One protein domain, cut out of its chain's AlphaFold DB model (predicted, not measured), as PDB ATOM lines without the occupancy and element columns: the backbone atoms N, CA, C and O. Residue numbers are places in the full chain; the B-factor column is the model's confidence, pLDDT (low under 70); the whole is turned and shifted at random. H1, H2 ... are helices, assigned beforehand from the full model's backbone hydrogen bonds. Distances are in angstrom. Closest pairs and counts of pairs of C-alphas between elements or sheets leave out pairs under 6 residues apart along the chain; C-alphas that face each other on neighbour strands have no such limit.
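AT A GLANCE: This is residues 2 to 79 of the 208 residues of an uncharacterized protein of Deltaproteobacteria bacterium CG2_30_43_15 (UniProt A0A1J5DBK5). One long helix, H4, forms a spine with the short helices H2 and H3 packed on it; H5 makes a corner at its last end, and a long loop lies beyond its first. The printed part has 78 residues with five helices, H1 to H5 in chain order, and no named strand: all helix, loose, radius of gyration of the C-alphas 14.6 A, spans 49 by 24 by 19 A.

HOW THE PARTS SIT: The hub is H4, residues 49 to 68. H2, residues 16 to 19, touches its residues 54 to 62 alone; the closest C-alphas, Pro 16 and Ala 58, are 4.6 A apart. H3, residues 24 to 31, touches residues 51 to 55 alone, closest at C-alphas Pro 24 and Ser 52, 5.1 A, at a steep tilt of 50 degrees, opposite ways. H5, residues 71 to 77, touches H4 only at the corner; the closest C-alphas, Tyr 68 and Phe 74, are 5.5 A apart. H1, residues 6 to 10, touches no helix. Every O i to N i+4 pair is within hydrogen-bond range in H1, H3, H4 and H5; H2 is too short for one.

IN THESE COORDINATES: H4 runs 28.0 A from C-alpha 49 at (-39.511, 14.882, -32.037) to C-alpha 68 at (-27.798, -10.518, -33.675).

THE WHOLE: The farthest C-alphas, Ser 36 and Lys 79, are 50.4 A apart. The printed part has no cut; H3 to H4 is a long link. pLDDT is under 70 at residues 2 to 4, 37 to 40 and 43 to 46.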
ATOM      1  N   VAL A   2     -29.932  16.014 -14.913       43.81
ATOM      2  CA  VAL A   2     -31.374  15.778 -14.763       43.81
ATOM      3  C   VAL A   2     -31.545  14.714 -13.675       43.81
ATOM      4  O   VAL A   2     -31.648  13.531 -13.965       43.81
ATOM      5  N   GLN A   3     -31.506  15.126 -12.408       46.44
ATOM      6  CA  GLN A   3     -31.845  14.278 -11.258       46.44
ATOM      7  C   GLN A   3     -33.363  14.236 -11.066       46.44
ATOM      8  O   GLN A   3     -33.906  14.558 -10.015       46.44
ATOM      9  N   THR A   4     -34.077  13.865 -12.118       57.00
ATOM     10  CA  THR A   4     -35.507  13.615 -12.017       57.00
ATOM     11  C   THR A   4     -35.763  12.324 -12.765       57.00
ATOM     12  O   THR A   4     -35.751  12.335 -13.996       57.00
ATOM     13  N   GLY A   5     -36.056  11.237 -12.042       73.19
ATOM     14  CA  GLY A   5     -36.505   9.949 -12.604       73.19
ATOM     15  C   GLY A   5     -37.822  10.037 -13.395       73.19
ATOM     16  O   GLY A   5     -38.482   9.039 -13.640       73.19
ATOM     17  N   VAL A   6     -38.242  11.248 -13.779       81.12
ATOM     18  CA  VAL A   6     -39.298  11.521 -14.752       81.12
ATOM     19  C   VAL A   6     -38.974  10.838 -16.074       81.12
ATOM     20  O   VAL A   6     -39.862  10.207 -16.630       81.12
ATOM     21  N   PHE A   7     -37.730  10.910 -16.563       85.38
ATOM     22  CA  PHE A   7     -37.375  10.228 -17.809       85.38
ATOM     23  C   PHE A   7     -37.416   8.709 -17.672       85.38
ATOM     24  O   PHE A   7     -38.003   8.066 -18.538       85.38
ATOM     25  N   ASP A   8     -36.897   8.163 -16.569       86.44
ATOM     26  CA  ASP A   8     -36.992   6.729 -16.285       86.44
ATOM     27  C   ASP A   8     -38.458   6.288 -16.252       86.44
ATOM     28  O   ASP A   8     -38.821   5.318 -16.893       86.44
ATOM     29  N   ARG A   9     -39.351   7.037 -15.597       85.31
ATOM     30  CA  ARG A   9     -40.785   6.704 -15.596       85.31
ATOM     31  C   ARG A   9     -41.420   6.801 -16.982       85.31
ATOM     32  O   ARG A   9     -42.153   5.902 -17.378       85.31
ATOM     33  N   VAL A  10     -41.162   7.886 -17.710       86.81
ATOM     34  CA  VAL A  10     -41.762   8.134 -19.033       86.81
ATOM     35  C   VAL A  10     -41.311   7.102 -20.059       86.81
ATOM     36  O   VAL A  10     -42.108   6.691 -20.897       86.81
ATOM     37  N   PHE A  11     -40.052   6.681 -19.986       90.06
ATOM     38  CA  PHE A  11     -39.472   5.688 -20.881       90.06
ATOM     39  C   PHE A  11     -39.309   4.324 -20.214       90.06
ATOM     40  O   PHE A  11     -38.470   3.555 -20.655       90.06
ATOM     41  N   VAL A  12     -40.091   4.015 -19.175       91.81
ATOM     42  CA  VAL A  12     -40.173   2.678 -18.555       91.81
ATOM     43  C   VAL A  12     -38.785   2.074 -18.266       91.81
ATOM     44  O   VAL A  12     -38.428   0.997 -18.734       91.81
ATOM     45  N   SER A  13     -37.947   2.834 -17.562       91.50
ATOM     46  CA  SER A  13     -36.546   2.526 -17.239       91.50
ATOM     47  C   SER A  13     -35.681   2.168 -18.453       91.50
ATOM     48  O   SER A  13     -34.658   1.503 -18.321       91.50
ATOM     49  N   TYR A  14     -36.073   2.667 -19.625       93.25
ATOM     50  CA  TYR A  14     -35.460   2.437 -20.926       93.25
ATOM     51  C   TYR A  14     -35.478   0.975 -21.398       93.25
ATOM     52  O   TYR A  14     -34.658   0.616 -22.247       93.25
ATOM     53  N   ASP A  15     -36.415   0.148 -20.918       95.50
ATOM     54  CA  ASP A  15     -36.600  -1.205 -21.456       95.50
ATOM     55  C   ASP A  15     -37.037  -1.142 -22.937       95.50
ATOM     56  O   ASP A  15     -38.076  -0.546 -23.250       95.50
ATOM     57  N   PRO A  16     -36.284  -1.740 -23.881       96.00
ATOM     58  CA  PRO A  16     -36.616  -1.640 -25.299       96.00
ATOM     59  C   PRO A  16     -37.967  -2.260 -25.673       96.00
ATOM     60  O   PRO A  16     -38.636  -1.736 -26.567       96.00
ATOM     61  N   ASN A  17     -38.393  -3.341 -25.009       96.88
ATOM     62  CA  ASN A  17     -39.668  -4.000 -25.302       96.88
ATOM     63  C   ASN A  17     -40.842  -3.099 -24.937       96.88
ATOM     64  O   ASN A  17     -41.825  -3.042 -25.675       96.88
ATOM     65  N   ASP A  18     -40.744  -2.388 -23.818       97.50
ATOM     66  CA  ASP A  18     -41.818  -1.520 -23.350       97.50
ATOM     67  C   ASP A  18     -41.798  -0.156 -24.037       97.50
ATOM     68  O   ASP A  18     -42.840   0.314 -24.499       97.50
ATOM     69  N   VAL A  19     -40.618   0.441 -24.232       97.19
ATOM     70  CA  VAL A  19     -40.486   1.722 -24.943       97.19
ATOM     71  C   VAL A  19     -40.968   1.623 -26.389       97.19
ATOM     72  O   VAL A  19     -41.602   2.554 -26.886       97.19
ATOM     73  N   ALA A  20     -40.722   0.502 -27.075       97.25
ATOM     74  CA  ALA A  20     -41.154   0.310 -28.460       97.25
ATOM     75  C   ALA A  20     -42.685   0.317 -28.637       97.25
ATOM     76  O   ALA A  20     -43.165   0.596 -29.741       97.25
ATOM     77  N   LYS A  21     -43.442   0.028 -27.569       97.25
ATOM     78  CA  LYS A  21     -44.915   0.008 -27.553       97.25
ATOM     79  C   LYS A  21     -45.527   1.373 -27.237       97.25
ATOM     80  O   LYS A  21     -46.734   1.542 -27.396       97.25
ATOM     81  N   LEU A  22     -44.730   2.339 -26.775       96.25
ATOM     82  CA  LEU A  22     -45.233   3.663 -26.418       96.25
ATOM     83  C   LEU A  22     -45.703   4.428 -27.660       96.25
ATOM     84  O   LEU A  22     -45.066   4.387 -28.715       96.25
ATOM     85  N   ASP A  23     -46.781   5.195 -27.499       95.19
ATOM     86  CA  ASP A  23     -47.242   6.164 -28.492       95.19
ATOM     87  C   ASP A  23     -46.621   7.549 -28.209       95.19
ATOM     88  O   ASP A  23     -46.953   8.183 -27.199       95.19
ATOM     89  N   PRO A  24     -45.737   8.063 -29.089       92.75
ATOM     90  CA  PRO A  24     -45.133   9.381 -28.927       92.75
ATOM     91  C   PRO A  24     -46.140  10.531 -28.810       92.75
ATOM     92  O   PRO A  24     -45.840  11.526 -28.146       92.75
ATOM     93  N   GLU A  25     -47.311  10.437 -29.449       91.50
ATOM     94  CA  GLU A  25     -48.333  11.482 -29.373       91.50
ATOM     95  C   GLU A  25     -49.043  11.480 -28.024       91.50
ATOM     96  O   GLU A  25     -49.207  12.546 -27.422       91.50
ATOM     97  N   ALA A  26     -49.402  10.300 -27.514       91.56
ATOM     98  CA  ALA A  26     -49.927  10.150 -26.163       91.56
ATOM     99  C   ALA A  26     -48.927  10.651 -25.108       91.56
ATOM    100  O   ALA A  26     -49.304  11.421 -24.221       91.56
ATOM    101  N   LEU A  27     -47.640  10.300 -25.242       89.38
ATOM    102  CA  LEU A  27     -46.582  10.806 -24.360       89.38
ATOM    103  C   LEU A  27     -46.490  12.336 -24.401       89.38
ATOM    104  O   LEU A  27     -46.379  12.979 -23.355       89.38
ATOM    105  N   ALA A  28     -46.561  12.933 -25.593       88.56
ATOM    106  CA  ALA A  28     -46.531  14.383 -25.738       88.56
ATOM    107  C   ALA A  28     -47.744  15.046 -25.071       88.56
ATOM    108  O   ALA A  28     -47.578  15.977 -24.289       88.56
ATOM    109  N   LYS A  29     -48.958  14.531 -25.289       88.00
ATOM    110  CA  LYS A  29     -50.165  15.059 -24.630       88.00
ATOM    111  C   LYS A  29     -50.055  14.993 -23.106       88.00
ATOM    112  O   LYS A  29     -50.413  15.945 -22.418       88.00
ATOM    113  N   MET A  30     -49.523  13.890 -22.579       85.81
ATOM    114  CA  MET A  30     -49.467  13.635 -21.141       85.81
ATOM    115  C   MET A  30     -48.380  14.436 -20.414       85.81
ATOM    116  O   MET A  30     -48.642  14.963 -19.332       85.81
ATOM    117  N   TYR A  31     -47.186  14.542 -21.004       82.69
ATOM    118  CA  TYR A  31     -45.993  15.073 -20.332       82.69
ATOM    119  C   TYR A  31     -45.410  16.334 -20.971       82.69
ATOM    120  O   TYR A  31     -44.527  16.965 -20.394       82.69
ATOM    121  N   TRP A  32     -45.857  16.719 -22.164       81.50
ATOM    122  CA  TRP A  32     -45.385  17.928 -22.838       81.50
ATOM    123  C   TRP A  32     -46.446  19.024 -22.816       81.50
ATOM    124  O   TRP A  32     -46.205  20.121 -22.313       81.50
ATOM    125  N   ASP A  33     -47.633  18.696 -23.316       82.31
ATOM    126  CA  ASP A  33     -48.707  19.657 -23.559       82.31
ATOM    127  C   ASP A  33     -49.569  19.892 -22.303       82.31
ATOM    128  O   ASP A  33     -50.316  20.864 -22.242       82.31
ATOM    129  N   ASN A  34     -49.435  19.055 -21.267       77.75
ATOM    130  CA  ASN A  34     -50.227  19.145 -20.041       77.75
ATOM    131  C   ASN A  34     -49.778  20.324 -19.143       77.75
ATOM    132  O   ASN A  34     -48.657  20.310 -18.613       77.75
ATOM    133  N   PRO A  35     -50.619  21.357 -18.936       73.19
ATOM    134  CA  PRO A  35     -50.288  22.488 -18.072       73.19
ATOM    135  C   PRO A  35     -50.396  22.153 -16.577       73.19
ATOM    136  O   PRO A  35     -49.730  22.793 -15.766       73.19
ATOM    137  N   SER A  36     -51.165  21.127 -16.207       74.69
ATOM    138  CA  SER A  36     -51.464  20.771 -14.813       74.69
ATOM    139  C   SER A  36     -50.336  20.006 -14.113       74.69
ATOM    140  O   SER A  36     -50.397  19.785 -12.906       74.69
ATOM    141  N   LYS A  37     -49.292  19.597 -14.848       68.81
ATOM    142  CA  LYS A  37     -48.162  18.812 -14.322       68.81
ATOM    143  C   LYS A  37     -46.796  19.441 -14.647       68.81
ATOM    144  O   LYS A  37     -45.952  18.804 -15.279       68.81
ATOM    145  N   PRO A  38     -46.515  20.680 -14.205       66.62
ATOM    146  CA  PRO A  38     -45.307  21.411 -14.600       66.62
ATOM    147  C   PRO A  38     -43.999  20.735 -14.156       66.62
ATOM    148  O   PRO A  38     -42.988  20.873 -14.834       66.62
ATOM    149  N   ARG A  39     -44.014  19.971 -13.053       64.94
ATOM    150  CA  ARG A  39     -42.842  19.234 -12.533       64.94
ATOM    151  C   ARG A  39     -42.553  17.920 -13.266       64.94
ATOM    152  O   ARG A  39     -41.462  17.382 -13.133       64.94
ATOM    153  N   GLU A  40     -43.518  17.409 -14.023       66.44
ATOM    154  CA  GLU A  40     -43.370  16.208 -14.858       66.44
ATOM    155  C   GLU A  40     -43.136  16.577 -16.326       66.44
ATOM    156  O   GLU A  40     -43.041  15.697 -17.181       66.44
ATOM    157  N   ARG A  41     -43.026  17.880 -16.627       70.81
ATOM    158  CA  ARG A  41     -42.747  18.330 -17.982       70.81
ATOM    159  C   ARG A  41     -41.390  17.834 -18.430       70.81
ATOM    160  O   ARG A  41     -40.375  18.056 -17.772       70.81
ATOM    161  N   LEU A  42     -41.355  17.297 -19.640       72.94
ATOM    162  CA  LEU A  42     -40.119  16.906 -20.313       72.94
ATOM    163  C   LEU A  42     -39.345  18.121 -20.845       72.94
ATOM    164  O   LEU A  42     -38.648  18.015 -21.846       72.94
ATOM    165  N   ALA A  43     -39.434  19.268 -20.163       65.44
ATOM    166  CA  ALA A  43     -38.795  20.530 -20.521       65.44
ATOM    167  C   ALA A  43     -37.278  20.419 -20.799       65.44
ATOM    168  O   ALA A  43     -36.804  21.136 -21.680       65.44
ATOM    169  N   PRO A  44     -36.498  19.519 -20.150       68.06
ATOM    170  CA  PRO A  44     -35.100  19.303 -20.537       68.06
ATOM    171  C   PRO A  44     -34.918  18.734 -21.957       68.06
ATOM    172  O   PRO A  44     -33.854  18.889 -22.561       68.06
ATOM    173  N   LEU A  45     -35.929  18.074 -22.535       69.25
ATOM    174  CA  LEU A  45     -35.928  17.763 -23.961       69.25
ATOM    175  C   LEU A  45     -36.269  19.042 -24.726       69.25
ATOM    176  O   LEU A  45     -37.394  19.507 -24.726       69.25
ATOM    177  N   TYR A  46     -35.301  19.577 -25.462       69.12
ATOM    178  CA  TYR A  46     -35.505  20.787 -26.269       69.12
ATOM    179  C   TYR A  46     -36.379  20.595 -27.523       69.12
ATOM    180  O   TYR A  46     -36.684  21.563 -28.213       69.12
ATOM    181  N   LYS A  47     -36.720  19.351 -27.896       83.56
ATOM    182  CA  LYS A  47     -37.460  19.038 -29.133       83.56
ATOM    183  C   LYS A  47     -38.437  17.885 -28.926       83.56
ATOM    184  O   LYS A  47     -38.006  16.783 -28.591       83.56
ATOM    185  N   ARG A  48     -39.717  18.112 -29.240       85.81
ATOM    186  CA  ARG A  48     -40.797  17.109 -29.158       85.81
ATOM    187  C   ARG A  48     -40.516  15.857 -29.993       85.81
ATOM    188  O   ARG A  48     -40.779  14.751 -29.540       85.81
ATOM    189  N   SER A  49     -39.886  16.007 -31.162       89.75
ATOM    190  CA  SER A  49     -39.511  14.882 -32.037       89.75
ATOM    191  C   SER A  49     -38.551  13.874 -31.392       89.75
ATOM    192  O   SER A  49     -38.409  12.753 -31.887       89.75
ATOM    193  N   LYS A  50     -37.909  14.229 -30.268       90.00
ATOM    194  CA  LYS A  50     -37.116  13.277 -29.488       90.00
ATOM    195  C   LYS A  50     -37.972  12.161 -28.892       90.00
ATOM    196  O   LYS A  50     -37.456  11.060 -28.796       90.00
ATOM    197  N   LEU A  51     -39.250  12.392 -28.580       91.69
ATOM    198  CA  LEU A  51     -40.158  11.337 -28.107       91.69
ATOM    199  C   LEU A  51     -40.271  10.211 -29.139       91.69
ATOM    200  O   LEU A  51     -39.948   9.063 -28.850       91.69
ATOM    201  N   SER A  52     -40.619  10.567 -30.378       94.00
ATOM    202  CA  SER A  52     -40.693   9.616 -31.490       94.00
ATOM    203  C   SER A  52     -39.343   8.969 -31.778       94.00
ATOM    204  O   SER A  52     -39.281   7.790 -32.107       94.00
ATOM    205  N   SER A  53     -38.250   9.720 -31.615       94.94
ATOM    206  CA  SER A  53     -36.902   9.179 -31.802       94.94
ATOM    207  C   SER A  53     -36.538   8.141 -30.736       94.94
ATOM    208  O   SER A  53     -35.923   7.147 -31.087       94.94
ATOM    209  N   MET A  54     -36.934   8.325 -29.471       94.50
ATOM    210  CA  MET A  54     -36.696   7.344 -28.400       94.50
ATOM    211  C   MET A  54     -37.450   6.036 -28.655       94.50
ATOM    212  O   MET A  54     -36.856   4.963 -28.586       94.50
ATOM    213  N   VAL A  55     -38.731   6.129 -29.034       96.44
ATOM    214  CA  VAL A  55     -39.532   4.961 -29.439       96.44
ATOM    215  C   VAL A  55     -38.920   4.281 -30.667       96.44
ATOM    216  O   VAL A  55     -38.797   3.059 -30.706       96.44
ATOM    217  N   GLY A  56     -38.473   5.063 -31.655       97.56
ATOM    218  CA  GLY A  56     -37.776   4.546 -32.832       97.56
ATOM    219  C   GLY A  56     -36.464   3.836 -32.491       97.56
ATOM    220  O   GLY A  56     -36.209   2.759 -33.018       97.56
ATOM    221  N   CYS A  57     -35.657   4.378 -31.572       97.38
ATOM    222  CA  CYS A  57     -34.444   3.715 -31.090       97.38
ATOM    223  C   CYS A  57     -34.762   2.356 -30.460       97.38
ATOM    224  O   CYS A  57     -34.090   1.383 -30.783       97.38
ATOM    225  N   ALA A  58     -35.789   2.271 -29.608       98.00
ATOM    226  CA  ALA A  58     -36.195   1.008 -28.995       98.00
ATOM    227  C   ALA A  58     -36.605  -0.035 -30.046       98.00
ATOM    228  O   ALA A  58     -36.141  -1.169 -29.995       98.00
ATOM    229  N   LYS A  59     -37.381   0.366 -31.061       98.12
ATOM    230  CA  LYS A  59     -37.749  -0.514 -32.184       98.12
ATOM    231  C   LYS A  59     -36.525  -1.030 -32.946       98.12
ATOM    232  O   LYS A  59     -36.416  -2.232 -33.161       98.12
ATOM    233  N   CYS A  60     -35.576  -0.156 -33.284       98.06
ATOM    234  CA  CYS A  60     -34.338  -0.570 -33.952       98.06
ATOM    235  C   CYS A  60     -33.467  -1.480 -33.069       98.06
ATOM    236  O   CYS A  60     -32.819  -2.388 -33.580       98.06
ATOM    237  N   LEU A  61     -33.444  -1.270 -31.747       97.94
ATOM    238  CA  LEU A  61     -32.742  -2.163 -30.819       97.94
ATOM    239  C   LEU A  61     -33.361  -3.565 -30.804       97.94
ATOM    240  O   LEU A  61     -32.613  -4.539 -30.798       97.94
ATOM    241  N   LEU A  62     -34.692  -3.672 -30.839       98.06
ATOM    242  CA  LEU A  62     -35.387  -4.959 -30.939       98.06
ATOM    243  C   LEU A  62     -35.123  -5.652 -32.283       98.06
ATOM    244  O   LEU A  62     -34.897  -6.857 -32.305       98.06
ATOM    245  N   GLU A  63     -35.091  -4.903 -33.389       97.88
ATOM    246  CA  GLU A  63     -34.732  -5.436 -34.710       97.88
ATOM    247  C   GLU A  63     -33.303  -6.001 -34.722       97.88
ATOM    248  O   GLU A  63     -33.074  -7.137 -35.142       97.88
ATOM    249  N   ILE A  64     -32.344  -5.253 -34.168       97.81
ATOM    250  CA  ILE A  64     -30.962  -5.719 -34.014       97.81
ATOM    251  C   ILE A  64     -30.896  -6.946 -33.104       97.81
ATOM    252  O   ILE A  64     -30.176  -7.894 -33.415       97.81
ATOM    253  N   ALA A  65     -31.633  -6.957 -31.993       97.62
ATOM    254  CA  ALA A  65     -31.662  -8.091 -31.076       97.62
ATOM    255  C   ALA A  65     -32.234  -9.352 -31.744       97.62
ATOM    256  O   ALA A  65     -31.681 -10.434 -31.566       97.62
ATOM    257  N   ALA A  66     -33.265  -9.219 -32.578       97.44
ATOM    258  CA  ALA A  66     -33.823 -10.341 -33.329       97.44
ATOM    259  C   ALA A  66     -32.805 -10.960 -34.305       97.44
ATOM    260  O   ALA A  66     -32.789 -12.175 -34.488       97.44
ATOM    261  N   GLN A  67     -31.934 -10.145 -34.914       96.38
ATOM    262  CA  GLN A  67     -30.949 -10.618 -35.892       96.38
ATOM    263  C   GLN A  67     -29.613 -11.061 -35.266       96.38
ATOM    264  O   GLN A  67     -28.983 -12.008 -35.739       96.38
ATOM    265  N   TYR A  68     -29.152 -10.369 -34.224       97.38
ATOM    266  CA  TYR A  68     -27.798 -10.518 -33.675       97.38
ATOM    267  C   TYR A  68     -27.762 -10.929 -32.201       97.38
ATOM    268  O   TYR A  68     -26.673 -11.170 -31.684       97.38
ATOM    269  N   GLY A  69     -28.917 -11.011 -31.540       97.25
ATOM    270  CA  GLY A  69     -29.088 -11.280 -30.110       97.25
ATOM    271  C   GLY A  69     -29.099 -10.008 -29.258       97.25
ATOM    272  O   GLY A  69     -29.957  -9.841 -28.397       97.25
ATOM    273  N   SER A  70     -28.204  -9.056 -29.529       96.75
ATOM    274  CA  SER A  70     -28.181  -7.746 -28.864       96.75
ATOM    275  C   SER A  70     -27.411  -6.704 -29.675       96.75
ATOM    276  O   SER A  70     -26.658  -7.035 -30.593       96.75
ATOM    277  N   PHE A  71     -27.542  -5.427 -29.297       96.25
ATOM    278  CA  PHE A  71     -26.741  -4.352 -29.890       96.25
ATOM    279  C   PHE A  71     -25.235  -4.547 -29.671       96.25
ATOM    280  O   PHE A  71     -24.451  -4.338 -30.594       96.25
ATOM    281  N   MET A  72     -24.819  -5.000 -28.484       95.31
ATOM    282  CA  MET A  72     -23.401  -5.248 -28.208       95.31
ATOM    283  C   MET A  72     -22.854  -6.405 -29.044       95.31
ATOM    284  O   MET A  72     -21.801  -6.255 -29.655       95.31
ATOM    285  N   GLN A  73     -23.607  -7.500 -29.184       97.31
ATOM    286  CA  GLN A  73     -23.218  -8.605 -30.069       97.31
ATOM    287  C   GLN A  73     -23.160  -8.179 -31.541       97.31
ATOM    288  O   GLN A  73     -22.299  -8.649 -32.289       97.31
ATOM    289  N   PHE A  74     -24.036  -7.267 -31.977       97.44
ATOM    290  CA  PHE A  74     -23.925  -6.653 -33.298       97.44
ATOM    291  C   PHE A  74     -22.600  -5.892 -33.459       97.44
ATOM    292  O   PHE A  74     -21.919  -6.110 -34.459       97.44
ATOM    293  N   ILE A  75     -22.204  -5.062 -32.485       95.81
ATOM    294  CA  ILE A  75     -20.937  -4.310 -32.510       95.81
ATOM    295  C   ILE A  75     -19.717  -5.246 -32.475       95.81
ATOM    296  O   ILE A  75     -18.793  -5.073 -33.270       95.81
ATOM    297  N   GLU A  76     -19.720  -6.269 -31.619       94.88
ATOM    298  CA  GLU A  76     -18.636  -7.260 -31.511       94.88
ATOM    299  C   GLU A  76     -18.381  -7.984 -32.840       94.88
ATOM    300  O   GLU A  76     -17.231  -8.167 -33.253       94.88
ATOM    301  N   ARG A  77     -19.448  -8.333 -33.572       96.50
ATOM    302  CA  ARG A  77     -19.350  -8.977 -34.892       96.50
ATOM    303  C   ARG A  77     -18.668  -8.109 -35.946       96.50
ATOM    304  O   ARG A  77     -18.114  -8.669 -36.892       96.50
ATOM    305  N   GLN A  78     -18.655  -6.786 -35.778       96.12
ATOM    306  CA  GLN A  78     -17.977  -5.876 -36.709       96.12
ATOM    307  C   GLN A  78     -16.457  -5.893 -36.545       96.12
ATOM    308  O   GLN A  78     -15.745  -5.357 -37.390       96.12
ATOM    309  N   LYS A  79     -15.947  -6.529 -35.479       95.19
ATOM    310  CA  LYS A  79     -14.511  -6.693 -35.222       95.19
ATOM    311  C   LYS A  79     -13.755  -5.362 -35.245       95.19
ATOM    312  O   LYS A  79     -12.632  -5.295 -35.758       95.19
TER     313      LYS A  79